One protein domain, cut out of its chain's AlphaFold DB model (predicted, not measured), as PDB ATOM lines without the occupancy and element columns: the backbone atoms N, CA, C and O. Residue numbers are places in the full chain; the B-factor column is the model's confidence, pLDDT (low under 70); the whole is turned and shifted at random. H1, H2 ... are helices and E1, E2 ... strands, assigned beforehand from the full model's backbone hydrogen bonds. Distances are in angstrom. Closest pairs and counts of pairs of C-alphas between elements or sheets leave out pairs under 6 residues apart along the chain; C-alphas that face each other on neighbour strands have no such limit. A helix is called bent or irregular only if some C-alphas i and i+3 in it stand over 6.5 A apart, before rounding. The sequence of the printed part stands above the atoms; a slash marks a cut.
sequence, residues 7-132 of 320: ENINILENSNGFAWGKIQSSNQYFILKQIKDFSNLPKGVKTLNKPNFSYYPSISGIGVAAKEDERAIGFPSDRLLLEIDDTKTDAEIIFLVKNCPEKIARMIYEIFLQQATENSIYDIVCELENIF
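Overview. This is residues 7 to 132 of the 320 residues of an uncharacterized protein of Spiroplasma corruscae (UniProt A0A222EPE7). A strongly twisted sheet of five antiparallel strands makes the core, with the long helix H3 packed over one face along E2 and E3. The short helix H4 follows near E5 and E4 and H5 ends the printed part, while the chain between E4 and E5, with the short helices H1 and H2, lies across the sheet from H3. The printed part has 126 residues, with five named strands and five named helices in the chain order E1 E2 E3 E4 H1 H2 E5 H3 H4 H5; the sheet's order is E1 E2 E3 E5 E4. The class is mixed, helices and strands. The whole is compact, with a radius of gyration of the C-alphas of 13.2 A, and rounded, with spans of 34 by 31 by 27 A.

Along the chain. The sheet begins with E1, residues 9 to 15, 17.4 A long from C-alpha 9 at (-22.241, 9.152, -46.679). E2 is residues 18 to 23, 16.3 A, and E3 is residues 28 to 35, 22.3 A, the longest strand by residues. E5 is residues 90 to 96, 19.3 A, and E4 is residues 53 to 56, 10.2 A. H3, residues 102 to 114, measures 18.3 A from C-alpha 102 at (-20.240, 6.766, -31.743). H1 is residues 62 to 68, 10.5 A; it is only just irregular, with C-alphas 64 and 67 at 6.7 A. H2 is residues 77 to 80, 5.5 A. H4 is residues 121 to 127, 10.1 A, and H5 is residues 129 to 132, 5.1 A, ending at C-alpha 132 at (-35.320, 4.310, -28.268).

Arrangement. E1, E2 and E3 form a meander, each strand the antiparallel neighbour of the one before; E1 and E2 are a hairpin, and so are E2 and E3. Between E1 and E2, N 10 and O 22 are 2.9 A apart, within hydrogen-bond range. Between E2 and E3, N 21 and O 30 are within range at 2.9 A. E3 and E5 are antiparallel at 157 degrees, with N 31 and O 94 at 2.9 A. E5 and E4 are antiparallel at 169 degrees, with N 54 and O 95 at 2.8 A. E1 and E4 are the edge strands. Residues 48 to 49 pair antiparallel with residues 54 to 55 of E4. H3 and the sheet make two layers, a helix on one face of a sheet: its height over the sheet is 9.4 A, it is over E2 and E3, and on the local plane it stands at 9 degrees to E2, along the strands. The closest C-alphas of H3 and E3 are those of Tyr 29 and Ala 105, 6.8 A apart. H4 only grazes the sheet, with residues 121 to 125; its closest C-alphas to E5 are those of Ile 121 and Glu 92, at 6.4 A. H3 and H4 are close but not clearly touching, with the C-alphas of Phe 112 and Ile 124 at 6.9 A, and are about perpendicular at 85 degrees. H5 is only just not on the sheet, with 4 pairs of C-alphas within 10 A. H1 only grazes the sheet with residues 62 to 66; H2 is only just on it, with 5 pairs of C-alphas within 10 A, and only grazes it with residues 77 to 80. H1 and H3 are apart, as are H2 and H3. In H3 and H4 every O i to N i+4 pair is within hydrogen-bond range; H1 has 1 of 3, with 1 of 4 O i to N i+3 pairs, and H2 and H5 are too short for an O i to N i+4 pair.

Size, cuts and confidence. The two C-alphas farthest apart are those of Asp 86 and Asn 130, at 37.7 A. The printed part, residues 7 to 132, has no cut. The link E3 to E4, 17 residues, is the long one. The mean pLDDT of the printed part is 77.7, and 27 residues are under 70, among them residues 63 to 68, 77 to 88 and 129 to 132.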
ATOM      1  N   GLU A   7     -20.136  11.824 -51.307       55.94
ATOM      2  CA  GLU A   7     -19.093  12.229 -50.357       55.94
ATOM      3  C   GLU A   7     -19.644  12.424 -48.935       55.94
ATOM      4  O   GLU A   7     -18.919  12.261 -47.960       55.94
ATOM      5  N   ASN A   8     -20.945  12.702 -48.801       71.56
ATOM      6  CA  ASN A   8     -21.593  12.902 -47.514       71.56
ATOM      7  C   ASN A   8     -22.016  11.619 -46.779       71.56
ATOM      8  O   ASN A   8     -22.435  11.741 -45.631       71.56
ATOM      9  N   ILE A   9     -21.933  10.419 -47.369       77.31
ATOM     10  CA  ILE A   9     -22.241   9.152 -46.679       77.31
ATOM     11  C   ILE A   9     -20.996   8.284 -46.574       77.31
ATOM     12  O   ILE A   9     -20.294   8.055 -47.550       77.31
ATOM     13  N   ASN A  10     -20.771   7.744 -45.381       83.62
ATOM     14  CA  ASN A  10     -19.737   6.757 -45.122       83.62
ATOM     15  C   ASN A  10     -20.364   5.490 -44.529       83.62
ATOM     16  O   ASN A  10     -20.879   5.538 -43.410       83.62
ATOM     17  N   ILE A  11     -20.339   4.375 -45.263       85.06
ATOM     18  CA  ILE A  11     -20.699   3.056 -44.726       85.06
ATOM     19  C   ILE A  11     -19.512   2.563 -43.906       85.06
ATOM     20  O   ILE A  11     -18.427   2.378 -44.447       85.06
ATOM     21  N   LEU A  12     -19.705   2.386 -42.597       85.81
ATOM     22  CA  LEU A  12     -18.611   1.945 -41.720       85.81
ATOM     23  C   LEU A  12     -18.556   0.423 -41.615       85.81
ATOM     24  O   LEU A  12     -17.478  -0.129 -41.424       85.81
ATOM     25  N   GLU A  13     -19.704  -0.248 -41.727       87.31
ATOM     26  CA  GLU A  13     -19.790  -1.700 -41.610       87.31
ATOM     27  C   GLU A  13     -21.016  -2.236 -42.362       87.31
ATOM     28  O   GLU A  13     -22.050  -1.571 -42.427       87.31
ATOM     29  N   ASN A  14     -20.899  -3.438 -42.930       84.75
ATOM     30  CA  ASN A  14     -21.995  -4.157 -43.573       84.75
ATOM     31  C   ASN A  14     -21.875  -5.652 -43.251       84.75
ATOM     32  O   ASN A  14     -20.873  -6.279 -43.599       84.75
ATOM     33  N   SER A  15     -22.867  -6.204 -42.557       83.50
ATOM     34  CA  SER A  15     -22.888  -7.594 -42.103       83.50
ATOM     35  C   SER A  15     -24.322  -8.085 -41.899       83.50
ATOM     36  O   SER A  15     -25.199  -7.323 -41.501       83.50
ATOM     37  N   ASN A  16     -24.581  -9.370 -42.171       78.62
ATOM     38  CA  ASN A  16     -25.882 -10.028 -41.967       78.62
ATOM     39  C   ASN A  16     -27.094  -9.279 -42.568       78.62
ATOM     40  O   ASN A  16     -28.180  -9.276 -41.996       78.62
ATOM     41  N   GLY A  17     -26.916  -8.629 -43.722       79.88
ATOM     42  CA  GLY A  17     -27.978  -7.856 -44.380       79.88
ATOM     43  C   GLY A  17     -28.261  -6.494 -43.739       79.88
ATOM     44  O   GLY A  17     -29.143  -5.778 -44.215       79.88
ATOM     45  N   PHE A  18     -27.509  -6.110 -42.705       86.38
ATOM     46  CA  PHE A  18     -27.523  -4.775 -42.126       86.38
ATOM     47  C   PHE A  18     -26.300  -3.982 -42.569       86.38
ATOM     48  O   PHE A  18     -25.187  -4.502 -42.575       86.38
ATOM     49  N   ALA A  19     -26.488  -2.701 -42.867       86.69
ATOM     50  CA  ALA A  19     -25.374  -1.777 -43.000       86.69
ATOM     51  C   ALA A  19     -25.503  -0.635 -42.001       86.69
ATOM     52  O   ALA A  19     -26.559  -0.026 -41.827       86.69
ATOM     53  N   TRP A  20     -24.389  -0.334 -41.362       89.06
ATOM     54  CA  TRP A  20     -24.188   0.874 -40.597       89.06
ATOM     55  C   TRP A  20     -23.599   1.937 -41.508       89.06
ATOM     56  O   TRP A  20     -22.595   1.699 -42.187       89.06
ATOM     57  N   GLY A  21     -24.090   3.168 -41.400       89.88
ATOM     58  CA  GLY A  21     -23.392   4.310 -41.972       89.88
ATOM     59  C   GLY A  21     -23.487   5.588 -41.158       89.88
ATOM     60  O   GLY A  21     -24.158   5.681 -40.130       89.88
ATOM     61  N   LYS A  22     -22.768   6.596 -41.641       89.38
ATOM     62  CA  LYS A  22     -22.728   7.946 -41.095       89.38
ATOM     63  C   LYS A  22     -22.930   8.963 -42.208       89.38
ATOM     64  O   LYS A  22     -22.236   8.926 -43.220       89.38
ATOM     65  N   ILE A  23     -23.834   9.907 -41.986       86.31
ATOM     66  CA  ILE A  23     -23.963  11.124 -42.779       86.31
ATOM     67  C   ILE A  23     -22.951  12.132 -42.226       86.31
ATOM     68  O   ILE A  23     -23.082  12.608 -41.095       86.31
ATOM     69  N   GLN A  24     -21.910  12.423 -43.002       82.25
ATOM     70  CA  GLN A  24     -20.788  13.264 -42.591       82.25
ATOM     71  C   GLN A  24     -21.226  14.705 -42.320       82.25
ATOM     72  O   GLN A  24     -20.875  15.271 -41.287       82.25
ATOM     73  N   SER A  25     -22.057  15.272 -43.199       79.12
ATOM     74  CA  SER A  25     -22.503  16.669 -43.119       79.12
ATOM     75  C   SER A  25     -23.348  16.985 -41.882       79.12
ATOM     76  O   SER A  25     -23.389  18.133 -41.450       79.12
ATOM     77  N   SER A  26     -24.040  15.991 -41.317       78.62
ATOM     78  CA  SER A  26     -24.914  16.150 -40.145       78.62
ATOM     79  C   SER A  26     -24.417  15.412 -38.901       78.62
ATOM     80  O   SER A  26     -25.111  15.423 -37.882       78.62
ATOM     81  N   ASN A  27     -23.234  14.785 -38.968       84.94
ATOM     82  CA  ASN A  27     -22.678  13.927 -37.921       84.94
ATOM     83  C   ASN A  27     -23.732  12.963 -37.346       84.94
ATOM     84  O   ASN A  27     -24.051  12.972 -36.154       84.94
ATOM     85  N   GLN A  28     -24.324  12.169 -38.232       87.94
ATOM     86  CA  GLN A  28     -25.515  11.399 -37.916       87.94
ATOM     87  C   GLN A  28     -25.373   9.957 -38.372       87.94
ATOM     88  O   GLN A  28     -25.058   9.700 -39.528       87.94
ATOM     89  N   TYR A  29     -25.633   9.019 -37.470       91.62
ATOM     90  CA  TYR A  29     -25.546   7.594 -37.763       91.62
ATOM     91  C   TYR A  29     -26.886   7.051 -38.258       91.62
ATOM     92  O   TYR A  29     -27.952   7.507 -37.831       91.62
ATOM     93  N   PHE A  30     -26.822   6.062 -39.141       91.56
ATOM     94  CA  PHE A  30     -27.972   5.298 -39.594       91.56
ATOM     95  C   PHE A  30     -27.645   3.809 -39.636       91.56
ATOM     96  O   PHE A  30     -26.492   3.416 -39.806       91.56
ATOM     97  N   ILE A  31     -28.681   2.992 -39.502       91.81
ATOM     98  CA  ILE A  31     -28.625   1.549 -39.709       91.81
ATOM     99  C   ILE A  31     -29.694   1.221 -40.744       91.81
ATOM    100  O   ILE A  31     -30.838   1.652 -40.604       91.81
ATOM    101  N   LEU A  32     -29.326   0.485 -41.784       89.38
ATOM    102  CA  LEU A  32     -30.252  -0.025 -42.788       89.38
ATOM    103  C   LEU A  32     -30.283  -1.544 -42.754       89.38
ATOM    104  O   LEU A  32     -29.265  -2.166 -42.466       89.38
ATOM    105  N   LYS A  33     -31.436  -2.121 -43.081       88.94
ATOM    106  CA  LYS A  33     -31.614  -3.555 -43.313       88.94
ATOM    107  C   LYS A  33     -32.057  -3.753 -44.749       88.94
ATOM    108  O   LYS A  33     -33.165  -3.357 -45.105       88.94
ATOM    109  N   GLN A  34     -31.196  -4.349 -45.559       84.75
ATOM    110  CA  GLN A  34     -31.455  -4.573 -46.975       84.75
ATOM    111  C   GLN A  34     -32.606  -5.564 -47.168       84.75
ATOM    112  O   GLN A  34     -32.662  -6.617 -46.530       84.75
ATOM    113  N   ILE A  35     -33.510  -5.241 -48.087       80.50
ATOM    114  CA  ILE A  35     -34.671  -6.046 -48.451       80.50
ATOM    115  C   ILE A  35     -34.593  -6.335 -49.950       80.50
ATOM    116  O   ILE A  35     -34.812  -5.464 -50.793       80.50
ATOM    117  N   LYS A  36     -34.266  -7.592 -50.272       76.88
ATOM    118  CA  LYS A  36     -34.162  -8.081 -51.657       76.88
ATOM    119  C   LYS A  36     -35.524  -8.384 -52.282       76.88
ATOM    120  O   LYS A  36     -35.694  -8.214 -53.483       76.88
ATOM    121  N   ASP A  37     -36.487  -8.815 -51.470       77.94
ATOM    122  CA  ASP A  37     -37.863  -9.068 -51.899       77.94
ATOM    123  C   ASP A  37     -38.798  -8.005 -51.317       77.94
ATOM    124  O   ASP A  37     -39.034  -7.964 -50.108       77.94
ATOM    125  N   PHE A  38     -39.356  -7.158 -52.185       74.25
ATOM    126  CA  PHE A  38     -40.289  -6.096 -51.809       74.25
ATOM    127  C   PHE A  38     -41.521  -6.612 -51.050       74.25
ATOM    128  O   PHE A  38     -42.142  -5.838 -50.317       74.25
ATOM    129  N   SER A  39     -41.896  -7.894 -51.172       74.50
ATOM    130  CA  SER A  39     -42.991  -8.448 -50.367       74.50
ATOM    131  C   SER A  39     -42.686  -8.481 -48.871       74.50
ATOM    132  O   SER A  39     -43.630  -8.502 -48.080       74.50
ATOM    133  N   ASN A  40     -41.401  -8.457 -48.506       77.31
ATOM    134  CA  ASN A  40     -40.905  -8.512 -47.132       77.31
ATOM    135  C   ASN A  40     -40.769  -7.124 -46.492       77.31
ATOM    136  O   ASN A  40     -40.342  -7.025 -45.343       77.31
ATOM    137  N   LEU A  41     -41.147  -6.054 -47.203       79.31
ATOM    138  CA  LEU A  41     -41.278  -4.736 -46.591       79.31
ATOM    139  C   LEU A  41     -42.376  -4.751 -45.514       79.31
ATOM    140  O   LEU A  41     -43.438  -5.346 -45.734       79.31
ATOM    141  N   PRO A  42     -42.182  -4.053 -44.382       76.62
ATOM    142  CA  PRO A  42     -43.192  -3.933 -43.337       76.62
ATOM    143  C   PRO A  42     -44.484  -3.275 -43.857       76.62
ATOM    144  O   PRO A  42     -44.593  -2.055 -43.995       76.62
ATOM    145  N   LYS A  43     -45.504  -4.088 -44.155       76.00
ATOM    146  CA  LYS A  43     -46.800  -3.601 -44.654       76.00
ATOM    147  C   LYS A  43     -47.615  -2.984 -43.520       76.00
ATOM    148  O   LYS A  43     -47.800  -3.589 -42.471       76.00
ATOM    149  N   GLY A  44     -48.148  -1.783 -43.750       73.00
ATOM    150  CA  GLY A  44     -49.000  -1.080 -42.781       73.00
ATOM    151  C   GLY A  44     -48.251  -0.433 -41.608       73.00
ATOM    152  O   GLY A  44     -48.882   0.243 -40.794       73.00
ATOM    153  N   VAL A  45     -46.926  -0.577 -41.539       76.69
ATOM    154  CA  VAL A  45     -46.082   0.130 -40.571       76.69
ATOM    155  C   VAL A  45     -45.867   1.565 -41.050       76.69
ATOM    156  O   VAL A  45     -45.572   1.812 -42.217       76.69
ATOM    157  N   LYS A  46     -46.049   2.535 -40.150       80.19
ATOM    158  CA  LYS A  46     -45.813   3.958 -40.433       80.19
ATOM    159  C   LYS A  46     -44.411   4.363 -39.993       80.19
ATOM    160  O   LYS A  46     -43.880   3.807 -39.036       80.19
ATOM    161  N   THR A  47     -43.863   5.388 -40.640       82.75
ATOM    162  CA  THR A  47     -42.651   6.079 -40.184       82.75
ATOM    163  C   THR A  47     -42.786   6.481 -38.714       82.75
ATOM    164  O   THR A  47     -43.803   7.058 -38.314       82.75
ATOM    165  N   LEU A  48     -41.757   6.203 -37.911       80.44
ATOM    166  CA  LEU A  48     -41.677   6.657 -36.524       80.44
ATOM    167  C   LEU A  48     -40.706   7.827 -36.451       80.44
ATOM    168  O   LEU A  48     -39.516   7.647 -36.666       80.44
ATOM    169  N   ASN A  49     -41.203   9.011 -36.112       81.88
ATOM    170  CA  ASN A  49     -40.382  10.191 -35.854       81.88
ATOM    171  C   ASN A  49     -40.393  10.465 -34.339       81.88
ATOM    172  O   ASN A  49     -41.384  10.955 -33.792       81.88
ATOM    173  N   LYS A  50     -39.335  10.050 -33.635       79.44
ATOM    174  CA  LYS A  50     -39.207  10.138 -32.168       79.44
ATOM    175  C   LYS A  50     -38.022  11.041 -31.799       79.44
ATOM    176  O   LYS A  50     -37.206  11.336 -32.660       79.44
ATOM    177  N   PRO A  51     -37.866  11.510 -30.550       74.50
ATOM    178  CA  PRO A  51     -36.745  12.389 -30.196       74.50
ATOM    179  C   PRO A  51     -35.361  11.775 -30.465       74.50
ATOM    180  O   PRO A  51     -34.486  12.447 -31.003       74.50
ATOM    181  N   ASN A  52     -35.189  10.478 -30.192       77.12
ATOM    182  CA  ASN A  52     -33.876   9.821 -30.230       77.12
ATOM    183  C   ASN A  52     -33.567   9.099 -31.548       77.12
ATOM    184  O   ASN A  52     -32.417   8.741 -31.798       77.12
ATOM    185  N   PHE A  53     -34.572   8.895 -32.401       86.94
ATOM    186  CA  PHE A  53     -34.399   8.216 -33.679       86.94
ATOM    187  C   PHE A  53     -35.515   8.560 -34.668       86.94
ATOM    188  O   PHE A  53     -36.565   9.096 -34.304       86.94
ATOM    189  N   SER A  54     -35.310   8.221 -35.934       88.12
ATOM    190  CA  SER A  54     -36.377   8.164 -36.927       88.12
ATOM    191  C   SER A  54     -36.291   6.885 -37.731       88.12
ATOM    192  O   SER A  54     -35.246   6.578 -38.283       88.12
ATOM    193  N   TYR A  55     -37.380   6.132 -37.767       88.88
ATOM    194  CA  TYR A  55     -37.477   4.868 -38.484       88.88
ATOM    195  C   TYR A  55     -38.369   5.018 -39.711       88.88
ATOM    196  O   TYR A  55     -39.463   5.578 -39.612       88.88
ATOM    197  N   TYR A  56     -37.926   4.459 -40.833       88.62
ATOM    198  CA  TYR A  56     -38.662   4.410 -42.085       88.62
ATOM    199  C   TYR A  56     -38.759   2.953 -42.564       88.62
ATOM    200  O   TYR A  56     -37.731   2.277 -42.660       88.62
ATOM    201  N   PRO A  57     -39.968   2.478 -42.915       86.69
ATOM    202  CA  PRO A  57     -40.183   1.101 -43.363       86.69
ATOM    203  C   PRO A  57     -39.666   0.828 -44.782       86.69
ATOM    204  O   PRO A  57     -39.658  -0.317 -45.214       86.69
ATOM    205  N   SER A  58     -39.278   1.872 -45.516       86.44
ATOM    206  CA  SER A  58     -38.724   1.802 -46.869       86.44
ATOM    207  C   SER A  58     -37.837   3.023 -47.117       86.44
ATOM    208  O   SER A  58     -38.234   4.150 -46.792       86.44
ATOM    209  N   ILE A  59     -36.674   2.818 -47.741       81.56
ATOM    210  CA  ILE A  59     -35.785   3.900 -48.180       81.56
ATOM    211  C   ILE A  59     -36.473   4.736 -49.259       81.56
ATOM    212  O   ILE A  59     -36.364   5.964 -49.249       81.56
ATOM    213  N   SER A  60     -37.245   4.099 -50.146       75.69
ATOM    214  CA  SER A  60     -38.015   4.812 -51.176       75.69
ATOM    215  C   SER A  60     -39.072   5.759 -50.579       75.69
ATOM    216  O   SER A  60     -39.401   6.791 -51.164       75.69
ATOM    217  N   GLY A  61     -39.554   5.462 -49.366       70.81
ATOM    218  CA  GLY A  61     -40.506   6.292 -48.625       70.81
ATOM    219  C   GLY A  61     -39.902   7.535 -47.960       70.81
ATOM    220  O   GLY A  61     -40.654   8.420 -47.539       70.81
ATOM    221  N   ILE A  62     -38.569   7.645 -47.874       75.00
ATOM    222  CA  ILE A  62     -37.894   8.753 -47.180       75.00
ATOM    223  C   ILE A  62     -38.186  10.087 -47.871       75.00
ATOM    224  O   ILE A  62     -38.535  11.047 -47.194       75.00
ATOM    225  N   GLY A  63     -38.124  10.169 -49.203       63.88
ATOM    226  CA  GLY A  63     -38.279  11.441 -49.925       63.88
ATOM    227  C   GLY A  63     -39.621  12.152 -49.683       63.88
ATOM    228  O   GLY A  63     -39.680  13.384 -49.652       63.88
ATOM    229  N   VAL A  64     -40.700  11.393 -49.465       61.94
ATOM    230  CA  VAL A  64     -42.040  11.943 -49.191       61.94
ATOM    231  C   VAL A  64     -42.181  12.375 -47.726       61.94
ATOM    232  O   VAL A  64     -42.796  13.406 -47.459       61.94
ATOM    233  N   ALA A  65     -41.585  11.631 -46.788       58.31
ATOM    234  CA  ALA A  65     -41.719  11.845 -45.343       58.31
ATOM    235  C   ALA A  65     -40.623  12.746 -44.719       58.31
ATOM    236  O   ALA A  65     -40.840  13.336 -43.664       58.31
ATOM    237  N   ALA A  66     -39.472  12.915 -45.378       59.88
ATOM    238  CA  ALA A  66     -38.310  13.661 -44.879       59.88
ATOM    239  C   ALA A  66     -38.454  15.190 -44.926       59.88
ATOM    240  O   ALA A  66     -37.612  15.899 -44.379       59.88
ATOM    241  N   LYS A  67     -39.510  15.726 -45.557       60.31
ATOM    242  CA  LYS A  67     -39.753  17.182 -45.604       60.31
ATOM    243  C   LYS A  67     -39.943  17.804 -44.214       60.31
ATOM    244  O   LYS A  67     -39.797  19.014 -44.080       60.31
ATOM    245  N   GLU A  68     -40.239  16.983 -43.210       63.81
ATOM    246  CA  GLU A  68     -40.526  17.403 -41.836       63.81
ATOM    247  C   GLU A  68     -39.559  16.795 -40.800       63.81
ATOM    248  O   GLU A  68     -39.676  17.083 -39.611       63.81
ATOM    249  N   ASP A  69     -38.595  15.963 -41.218       74.88
ATOM    250  CA  ASP A  69     -37.633  15.311 -40.320       74.88
ATOM    251  C   ASP A  69     -36.198  15.719 -40.650       74.88
ATOM    252  O   ASP A  69     -35.573  15.210 -41.582       74.88
ATOM    253  N   GLU A  70     -35.638  16.607 -39.827       73.12
ATOM    254  CA  GLU A  70     -34.289  17.148 -40.002       73.12
ATOM    255  C   GLU A  70     -33.166  16.101 -40.020       73.12
ATOM    256  O   GLU A  70     -32.037  16.429 -40.394       73.12
ATOM    257  N   ARG A  71     -33.448  14.871 -39.576       76.75
ATOM    258  CA  ARG A  71     -32.539  13.717 -39.606       76.75
ATOM    259  C   ARG A  71     -32.487  13.013 -40.953       76.75
ATOM    260  O   ARG A  71     -31.499  12.351 -41.241       76.75
ATOM    261  N   ALA A  72     -33.536  13.125 -41.752       74.81
ATOM    262  CA  ALA A  72     -33.599  12.527 -43.076       74.81
ATOM    263  C   ALA A  72     -33.293  13.550 -44.186       74.81
ATOM    264  O   ALA A  72     -33.051  13.168 -45.334       74.81
ATOM    265  N   ILE A  73     -33.260  14.850 -43.859       71.81
ATOM    266  CA  ILE A  73     -32.895  15.916 -44.801       71.81
ATOM    267  C   ILE A  73     -31.484  15.674 -45.352       71.81
ATOM    268  O   ILE A  73     -30.504  15.605 -44.614       71.81
ATOM    269  N   GLY A  74     -31.387  15.609 -46.680       64.81
ATOM    270  CA  GLY A  74     -30.123  15.428 -47.393       64.81
ATOM    271  C   GLY A  74     -29.671  13.972 -47.533       64.81
ATOM    272  O   GLY A  74     -28.635  13.737 -48.152       64.81
ATOM    273  N   PHE A  75     -30.443  13.004 -47.024       76.00
ATOM    274  CA  PHE A  75     -30.192  11.588 -47.282       76.00
ATOM    275  C   PHE A  75     -30.493  11.254 -48.761       76.00
ATOM    276  O   PHE A  75     -31.601  11.521 -49.231       76.00
ATOM    277  N   PRO A  76     -29.543  10.690 -49.527       70.12
ATOM    278  CA  PRO A  76     -29.686  10.432 -50.953       70.12
ATOM    279  C   PRO A  76     -30.400   9.091 -51.199       70.12
ATOM    280  O   PRO A  76     -29.809   8.167 -51.763       70.12
ATOM    281  N   SER A  77     -31.671   8.993 -50.784       68.25
ATOM    282  CA  SER A  77     -32.508   7.783 -50.912       68.25
ATOM    283  C   SER A  77     -32.435   7.170 -52.310       68.25
ATOM    284  O   SER A  77     -32.166   5.984 -52.459       68.25
ATOM    285  N   ASP A  78     -32.569   8.006 -53.338       59.34
ATOM    286  CA  ASP A  78     -32.687   7.574 -54.733       59.34
ATOM    287  C   ASP A  78     -31.372   7.024 -55.307       59.34
ATOM    288  O   ASP A  78     -31.388   6.303 -56.301       59.34
ATOM    289  N   ARG A  79     -30.226   7.359 -54.694       57.16
ATOM    290  CA  ARG A  79     -28.893   6.900 -55.124       57.16
ATOM    291  C   ARG A  79     -28.415   5.668 -54.364       57.16
ATOM    292  O   ARG A  79     -27.743   4.841 -54.963       57.16
ATOM    293  N   LEU A  80     -28.786   5.517 -53.092       61.09
ATOM    294  CA  LEU A  80     -28.428   4.335 -52.299       61.09
ATOM    295  C   LEU A  80     -29.131   3.064 -52.820       61.09
ATOM    296  O   LEU A  80     -28.540   1.990 -52.831       61.09
ATOM    297  N   LEU A  81     -30.367   3.214 -53.320       55.41
ATOM    298  CA  LEU A  81     -31.151   2.156 -53.983       55.41
ATOM    299  C   LEU A  81     -30.513   1.646 -55.292       55.41
ATOM    300  O   LEU A  81     -30.894   0.586 -55.779       55.41
ATOM    301  N   LEU A  82     -29.587   2.414 -55.879       49.09
ATOM    302  CA  LEU A  82     -28.905   2.090 -57.136       49.09
ATOM    303  C   LEU A  82     -27.515   1.463 -56.933       49.09
ATOM    304  O   LEU A  82     -26.962   0.957 -57.899       49.09
ATOM    305  N   GLU A  83     -26.939   1.516 -55.727       50.81
ATOM    306  CA  GLU A  83     -25.529   1.150 -55.478       50.81
ATOM    307  C   GLU A  83     -25.326  -0.106 -54.618       50.81
ATOM    308  O   GLU A  83     -24.238  -0.674 -54.614       50.81
ATOM    309  N   ILE A  84     -26.341  -0.543 -53.866       55.22
ATOM    310  CA  ILE A  84     -26.198  -1.655 -52.909       55.22
ATOM    311  C   ILE A  84     -26.145  -3.036 -53.595       55.22
ATOM    312  O   ILE A  84     -25.604  -3.983 -53.029       55.22
ATOM    313  N   ASP A  85     -26.654  -3.147 -54.817       47.38
ATOM    314  CA  ASP A  85     -26.477  -4.269 -55.745       47.38
ATOM    315  C   ASP A  85     -27.020  -3.755 -57.093       47.38
ATOM    316  O   ASP A  85     -27.967  -2.971 -57.079       47.38
ATOM    317  N   ASP A  86     -26.536  -4.201 -58.256       51.09
ATOM    318  CA  ASP A  86     -27.075  -3.836 -59.599       51.09
ATOM    319  C   ASP A  86     -28.562  -4.256 -59.818       51.09
ATOM    320  O   ASP A  86     -29.104  -4.252 -60.927       51.09
ATOM    321  N   THR A  87     -29.251  -4.636 -58.742       55.69
ATOM    322  CA  THR A  87     -30.670  -4.963 -58.654       55.69
ATOM    323  C   THR A  87     -31.393  -3.934 -57.787       55.69
ATOM    324  O   THR A  87     -30.885  -3.490 -56.761       55.69
ATOM    325  N   LYS A  88     -32.623  -3.573 -58.174       59.34
ATOM    326  CA  LYS A  88     -33.490  -2.703 -57.368       59.34
ATOM    327  C   LYS A  88     -33.767  -3.368 -56.014       59.34
ATOM    328  O   LYS A  88     -34.640  -4.227 -55.933       59.34
ATOM    329  N   THR A  89     -33.044  -2.970 -54.978       70.31
ATOM    330  CA  THR A  89     -33.278  -3.381 -53.587       70.31
ATOM    331  C   THR A  89     -33.922  -2.226 -52.828       70.31
ATOM    332  O   THR A  89     -33.716  -1.071 -53.186       70.31
ATOM    333  N   ASP A  90     -34.733  -2.521 -51.813       79.31
ATOM    334  CA  ASP A  90     -35.213  -1.525 -50.842       79.31
ATOM    335  C   ASP A  90     -34.563  -1.811 -49.484       79.31
ATOM    336  O   ASP A  90     -33.844  -2.799 -49.325       79.31
ATOM    337  N   ALA A  91     -34.793  -0.967 -48.489       85.19
ATOM    338  CA  ALA A  91     -34.349  -1.250 -47.136       85.19
ATOM    339  C   ALA A  91     -35.267  -0.604 -46.104       85.19
ATOM    340  O   ALA A  91     -35.823   0.471 -46.324       85.19
ATOM    341  N   GLU A  92     -35.350  -1.220 -44.933       89.75
ATOM    342  CA  GLU A  92     -35.730  -0.476 -43.739       89.75
ATOM    343  C   GLU A  92     -34.553   0.392 -43.300       89.75
ATOM    344  O   GLU A  92     -33.396  -0.014 -43.444       89.75
ATOM    345  N   ILE A  93     -34.822   1.561 -42.721       90.12
ATOM    346  CA  ILE A  93     -33.770   2.419 -42.173       90.12
ATOM    347  C   ILE A  93     -34.173   3.006 -40.827       90.12
ATOM    348  O   ILE A  93     -35.314   3.414 -40.612       90.12
ATOM    349  N   ILE A  94     -33.201   3.097 -39.930       91.06
ATOM    350  CA  ILE A  94     -33.275   3.911 -38.729       91.06
ATOM    351  C   ILE A  94     -32.157   4.949 -38.745       91.06
ATOM    352  O   ILE A  94     -30.983   4.635 -38.916       91.06
ATOM    353  N   PHE A  95     -32.530   6.203 -38.540       90.94
ATOM    354  CA  PHE A  95     -31.636   7.313 -38.272       90.94
ATOM    355  C   PHE A  95     -31.545   7.524 -36.769       90.94
ATOM    356  O   PHE A  95     -32.565   7.738 -36.117       90.94
ATOM    357  N   LEU A  96     -30.340   7.531 -36.215       89.25
ATOM    358  CA  LEU A  96     -30.133   7.938 -34.831       89.25
ATOM    359  C   LEU A  96     -30.163   9.469 -34.724       89.25
ATOM    360  O   LEU A  96     -30.039  10.191 -35.719       89.25
ATOM    361  N   VAL A  97     -30.347   9.978 -33.506       86.44
ATOM    362  CA  VAL A  97     -30.254  11.416 -33.226       86.44
ATOM    363  C   VAL A  97     -28.914  11.989 -33.709       86.44
ATOM    364  O   VAL A  97     -27.869  11.333 -33.636       86.44
ATOM    365  N   LYS A  98     -28.938  13.224 -34.224       84.38
ATOM    366  CA  LYS A  98     -27.719  13.943 -34.623       84.38
ATOM    367  C   LYS A  98     -26.752  14.018 -33.446       84.38
ATOM    368  O   LYS A  98     -27.177  14.210 -32.309       84.38
ATOM    369  N   ASN A  99     -25.457  13.896 -33.726       83.38
ATOM    370  CA  ASN A  99     -24.405  13.885 -32.710       83.38
ATOM    371  C   ASN A  99     -24.541  12.763 -31.662       83.38
ATOM    372  O   ASN A  99     -23.977  12.883 -30.575       83.38
ATOM    373  N   CYS A 100     -25.256  11.671 -31.970       85.19
ATOM    374  CA  CYS A 100     -25.222  10.466 -31.144       85.19
ATOM    375  C   CYS A 100     -23.756  10.030 -30.945       85.19
ATOM    376  O   CYS A 100     -23.033   9.899 -31.939       85.19
ATOM    377  N   PRO A 101     -23.292   9.818 -29.698       88.50
ATOM    378  CA  PRO A 101     -21.941   9.335 -29.453       88.50
ATOM    379  C   PRO A 101     -21.686   8.028 -30.204       88.50
ATOM    380  O   PRO A 101     -22.482   7.095 -30.109       88.50
ATOM    381  N   GLU A 102     -20.554   7.928 -30.902       90.12
ATOM    382  CA  GLU A 102     -20.240   6.766 -31.743       90.12
ATOM    383  C   GLU A 102     -20.311   5.444 -30.976       90.12
ATOM    384  O   GLU A 102     -20.848   4.464 -31.478       90.12
ATOM    385  N   LYS A 103     -19.853   5.433 -29.719       87.56
ATOM    386  CA  LYS A 103     -19.952   4.263 -28.836       87.56
ATOM    387  C   LYS A 103     -21.401   3.808 -28.619       87.56
ATOM    388  O   LYS A 103     -21.657   2.610 -28.574       87.56
ATOM    389  N   ILE A 104     -22.338   4.749 -28.481       85.12
ATOM    390  CA  ILE A 104     -23.767   4.449 -28.299       85.12
ATOM    391  C   ILE A 104     -24.356   3.941 -29.608       85.12
ATOM    392  O   ILE A 104     -25.031   2.917 -29.603       85.12
ATOM    393  N   ALA A 105     -24.054   4.608 -30.726       89.06
ATOM    394  CA  ALA A 105     -24.443   4.113 -32.039       89.06
ATOM    395  C   ALA A 105     -23.950   2.669 -32.231       89.06
ATOM    396  O   ALA A 105     -24.747   1.820 -32.621       89.06
ATOM    397  N   ARG A 106     -22.686   2.383 -31.854       90.56
ATOM    398  CA  ARG A 106     -21.978   1.094 -32.028       90.56
ATOM    399  C   ARG A 106     -22.691  -0.013 -31.297       90.56
ATOM    400  O   ARG A 106     -23.071  -1.003 -31.908       90.56
ATOM    401  N   MET A 107     -22.970   0.244 -30.030       89.06
ATOM    402  CA  MET A 107     -23.765  -0.642 -29.200       89.06
ATOM    403  C   MET A 107     -25.148  -0.918 -29.809       89.06
ATOM    404  O   MET A 107     -25.561  -2.069 -29.850       89.06
ATOM    405  N   ILE A 108     -25.854   0.103 -30.318       88.62
ATOM    406  CA  ILE A 108     -27.168  -0.091 -30.952       88.62
ATOM    407  C   ILE A 108     -27.045  -1.025 -32.160       88.62
ATOM    408  O   ILE A 108     -27.777  -1.999 -32.249       88.62
ATOM    409  N   TYR A 109     -26.110  -0.787 -33.069       90.88
ATOM    410  CA  TYR A 109     -25.943  -1.645 -34.244       90.88
ATOM    411  C   TYR A 109     -25.516  -3.073 -33.924       90.88
ATOM    412  O   TYR A 109     -26.021  -4.002 -34.546       90.88
ATOM    413  N   GLU A 110     -24.642  -3.266 -32.938       89.31
ATOM    414  CA  GLU A 110     -24.265  -4.603 -32.475       89.31
ATOM    415  C   GLU A 110     -25.493  -5.378 -31.965       89.31
ATOM    416  O   GLU A 110     -25.616  -6.570 -32.246       89.31
ATOM    417  N   ILE A 111     -26.452  -4.704 -31.315       86.75
ATOM    418  CA  ILE A 111     -27.737  -5.317 -30.941       86.75
ATOM    419  C   ILE A 111     -28.544  -5.706 -32.189       86.75
ATOM    420  O   ILE A 111     -29.052  -6.824 -32.263       86.75
ATOM    421  N   PHE A 112     -28.625  -4.833 -33.200       87.81
ATOM    422  CA  PHE A 112     -29.327  -5.148 -34.454       87.81
ATOM    423  C   PHE A 112     -28.709  -6.353 -35.172       87.81
ATOM    424  O   PHE A 112     -29.438  -7.222 -35.644       87.81
ATOM    425  N   LEU A 113     -27.377  -6.446 -35.204       86.94
ATOM    426  CA  LEU A 113     -26.662  -7.583 -35.787       86.94
ATOM    427  C   LEU A 113     -26.931  -8.897 -35.049       86.94
ATOM    428  O   LEU A 113     -27.051  -9.940 -35.690       86.94
ATOM    429  N   GLN A 114     -27.023  -8.862 -33.719       84.44
ATOM    430  CA  GLN A 114     -27.329 -10.048 -32.915       84.44
ATOM    431  C   GLN A 114     -28.769 -10.534 -33.121       84.44
ATOM    432  O   GLN A 114     -29.019 -11.734 -33.060       84.44
ATOM    433  N   GLN A 115     -29.702  -9.623 -33.415       79.19
ATOM    434  CA  GLN A 115     -31.113  -9.932 -33.676       79.19
ATOM    435  C   GLN A 115     -31.427 -10.154 -35.173       79.19
ATOM    436  O   GLN A 115     -32.586 -10.326 -35.559       79.19
ATOM    437  N   ALA A 116     -30.398 -10.162 -36.031       64.50
ATOM    438  CA  ALA A 116     -30.519 -10.049 -37.484       64.50
ATOM    439  C   ALA A 116     -31.192 -11.233 -38.196       64.50
ATOM    440  O   ALA A 116     -31.591 -11.090 -39.352       64.50
ATOM    441  N   THR A 117     -31.306 -12.398 -37.553       61.66
ATOM    442  CA  THR A 117     -31.691 -13.634 -38.247       61.66
ATOM    443  C   THR A 117     -33.164 -13.696 -38.642       61.66
ATOM    444  O   THR A 117     -33.470 -14.387 -39.608       61.66
ATOM    445  N   GLU A 118     -34.073 -12.968 -37.975       62.28
ATOM    446  CA  GLU A 118     -35.521 -13.094 -38.254       62.28
ATOM    447  C   GLU A 118     -36.330 -11.783 -38.173       62.28
ATOM    448  O   GLU A 118     -37.391 -11.685 -38.788       62.28
ATOM    449  N   ASN A 119     -35.828 -10.736 -37.509       70.56
ATOM    450  CA  ASN A 119     -36.644  -9.570 -37.135       70.56
ATOM    451  C   ASN A 119     -36.456  -8.358 -38.065       70.56
ATOM    452  O   ASN A 119     -35.350  -8.089 -38.544       70.56
ATOM    453  N   SER A 120     -37.531  -7.612 -38.351       83.62
ATOM    454  CA  SER A 120     -37.465  -6.312 -39.048       83.62
ATOM    455  C   SER A 120     -36.800  -5.243 -38.166       83.62
ATOM    456  O   SER A 120     -36.742  -5.403 -36.945       83.62
ATOM    457  N   ILE A 121     -36.309  -4.133 -38.740       87.56
ATOM    458  CA  ILE A 121     -35.814  -3.006 -37.913       87.56
ATOM    459  C   ILE A 121     -36.926  -2.520 -36.983       87.56
ATOM    460  O   ILE A 121     -36.656  -2.186 -35.831       87.56
ATOM    461  N   TYR A 122     -38.172  -2.508 -37.466       84.00
ATOM    462  CA  TYR A 122     -39.324  -2.169 -36.641       84.00
ATOM    463  C   TYR A 122     -39.439  -3.065 -35.405       84.00
ATOM    464  O   TYR A 122     -39.563  -2.540 -34.302       84.00
ATOM    465  N   ASP A 123     -39.362  -4.388 -35.567       81.44
ATOM    466  CA  ASP A 123     -39.512  -5.334 -34.453       81.44
ATOM    467  C   ASP A 123     -38.431  -5.116 -33.384       81.44
ATOM    468  O   ASP A 123     -38.745  -5.035 -32.197       81.44
ATOM    469  N   ILE A 124     -37.183  -4.900 -33.811       83.75
ATOM    470  CA  ILE A 124     -36.048  -4.608 -32.922       83.75
ATOM    471  C   ILE A 124     -36.268  -3.281 -32.176       83.75
ATOM    472  O   ILE A 124     -36.060  -3.188 -30.968       83.75
ATOM    473  N   VAL A 125     -36.735  -2.234 -32.867       82.81
ATOM    474  CA  VAL A 125     -37.070  -0.943 -32.234       82.81
ATOM    475  C   VAL A 125     -38.180  -1.099 -31.195       82.81
ATOM    476  O   VAL A 125     -38.139  -0.428 -30.163       82.81
ATOM    477  N   CYS A 126     -39.165  -1.962 -31.460       74.81
ATOM    478  CA  CYS A 126     -40.249  -2.232 -30.524       74.81
ATOM    479  C   CYS A 126     -39.752  -2.949 -29.270       74.81
ATOM    480  O   CYS A 126     -40.128  -2.565 -28.168       74.81
ATOM    481  N   GLU A 127     -38.896  -3.957 -29.432       74.06
ATOM    482  CA  GLU A 127     -38.292  -4.691 -28.316       74.06
ATOM    483  C   GLU A 127     -37.408  -3.781 -27.447       74.06
ATOM    484  O   GLU A 127     -37.392  -3.882 -26.220       74.06
ATOM    485  N   LEU A 128     -36.716  -2.832 -28.077       74.44
ATOM    486  CA  LEU A 128     -35.780  -1.911 -27.430       74.44
ATOM    487  C   LEU A 128     -36.405  -0.541 -27.126       74.44
ATOM    488  O   LEU A 128     -35.712   0.483 -27.114       74.44
ATOM    489  N   GLU A 129     -37.710  -0.508 -26.850       69.44
ATOM    490  CA  GLU A 129     -38.491   0.716 -26.631       69.44
ATOM    491  C   GLU A 129     -37.850   1.689 -25.629       69.44
ATOM    492  O   GLU A 129     -37.858   2.900 -25.856       69.44
ATOM    493  N   ASN A 130     -37.219   1.171 -24.571       63.66
ATOM    494  CA  ASN A 130     -36.565   1.964 -23.530       63.66
ATOM    495  C   ASN A 130     -35.294   2.660 -24.035       63.66
ATOM    496  O   ASN A 130     -35.048   3.816 -23.692       63.66
ATOM    497  N   ILE A 131     -34.509   1.990 -24.885       67.12
ATOM    498  CA  ILE A 131     -33.317   2.573 -25.525       67.12
ATOM    499  C   ILE A 131     -33.747   3.670 -26.501       67.12
ATOM    500  O   ILE A 131     -33.137   4.738 -26.581       67.12
ATOM    501  N   PHE A 132     -34.834   3.421 -27.225       68.94
ATOM    502  CA  PHE A 132     -35.320   4.310 -28.268       68.94
ATOM    503  C   PHE A 132     -36.289   5.392 -27.773       68.94
ATOM    504  O   PHE A 132     -36.653   6.290 -28.538       68.94
TER     505      PHE A 132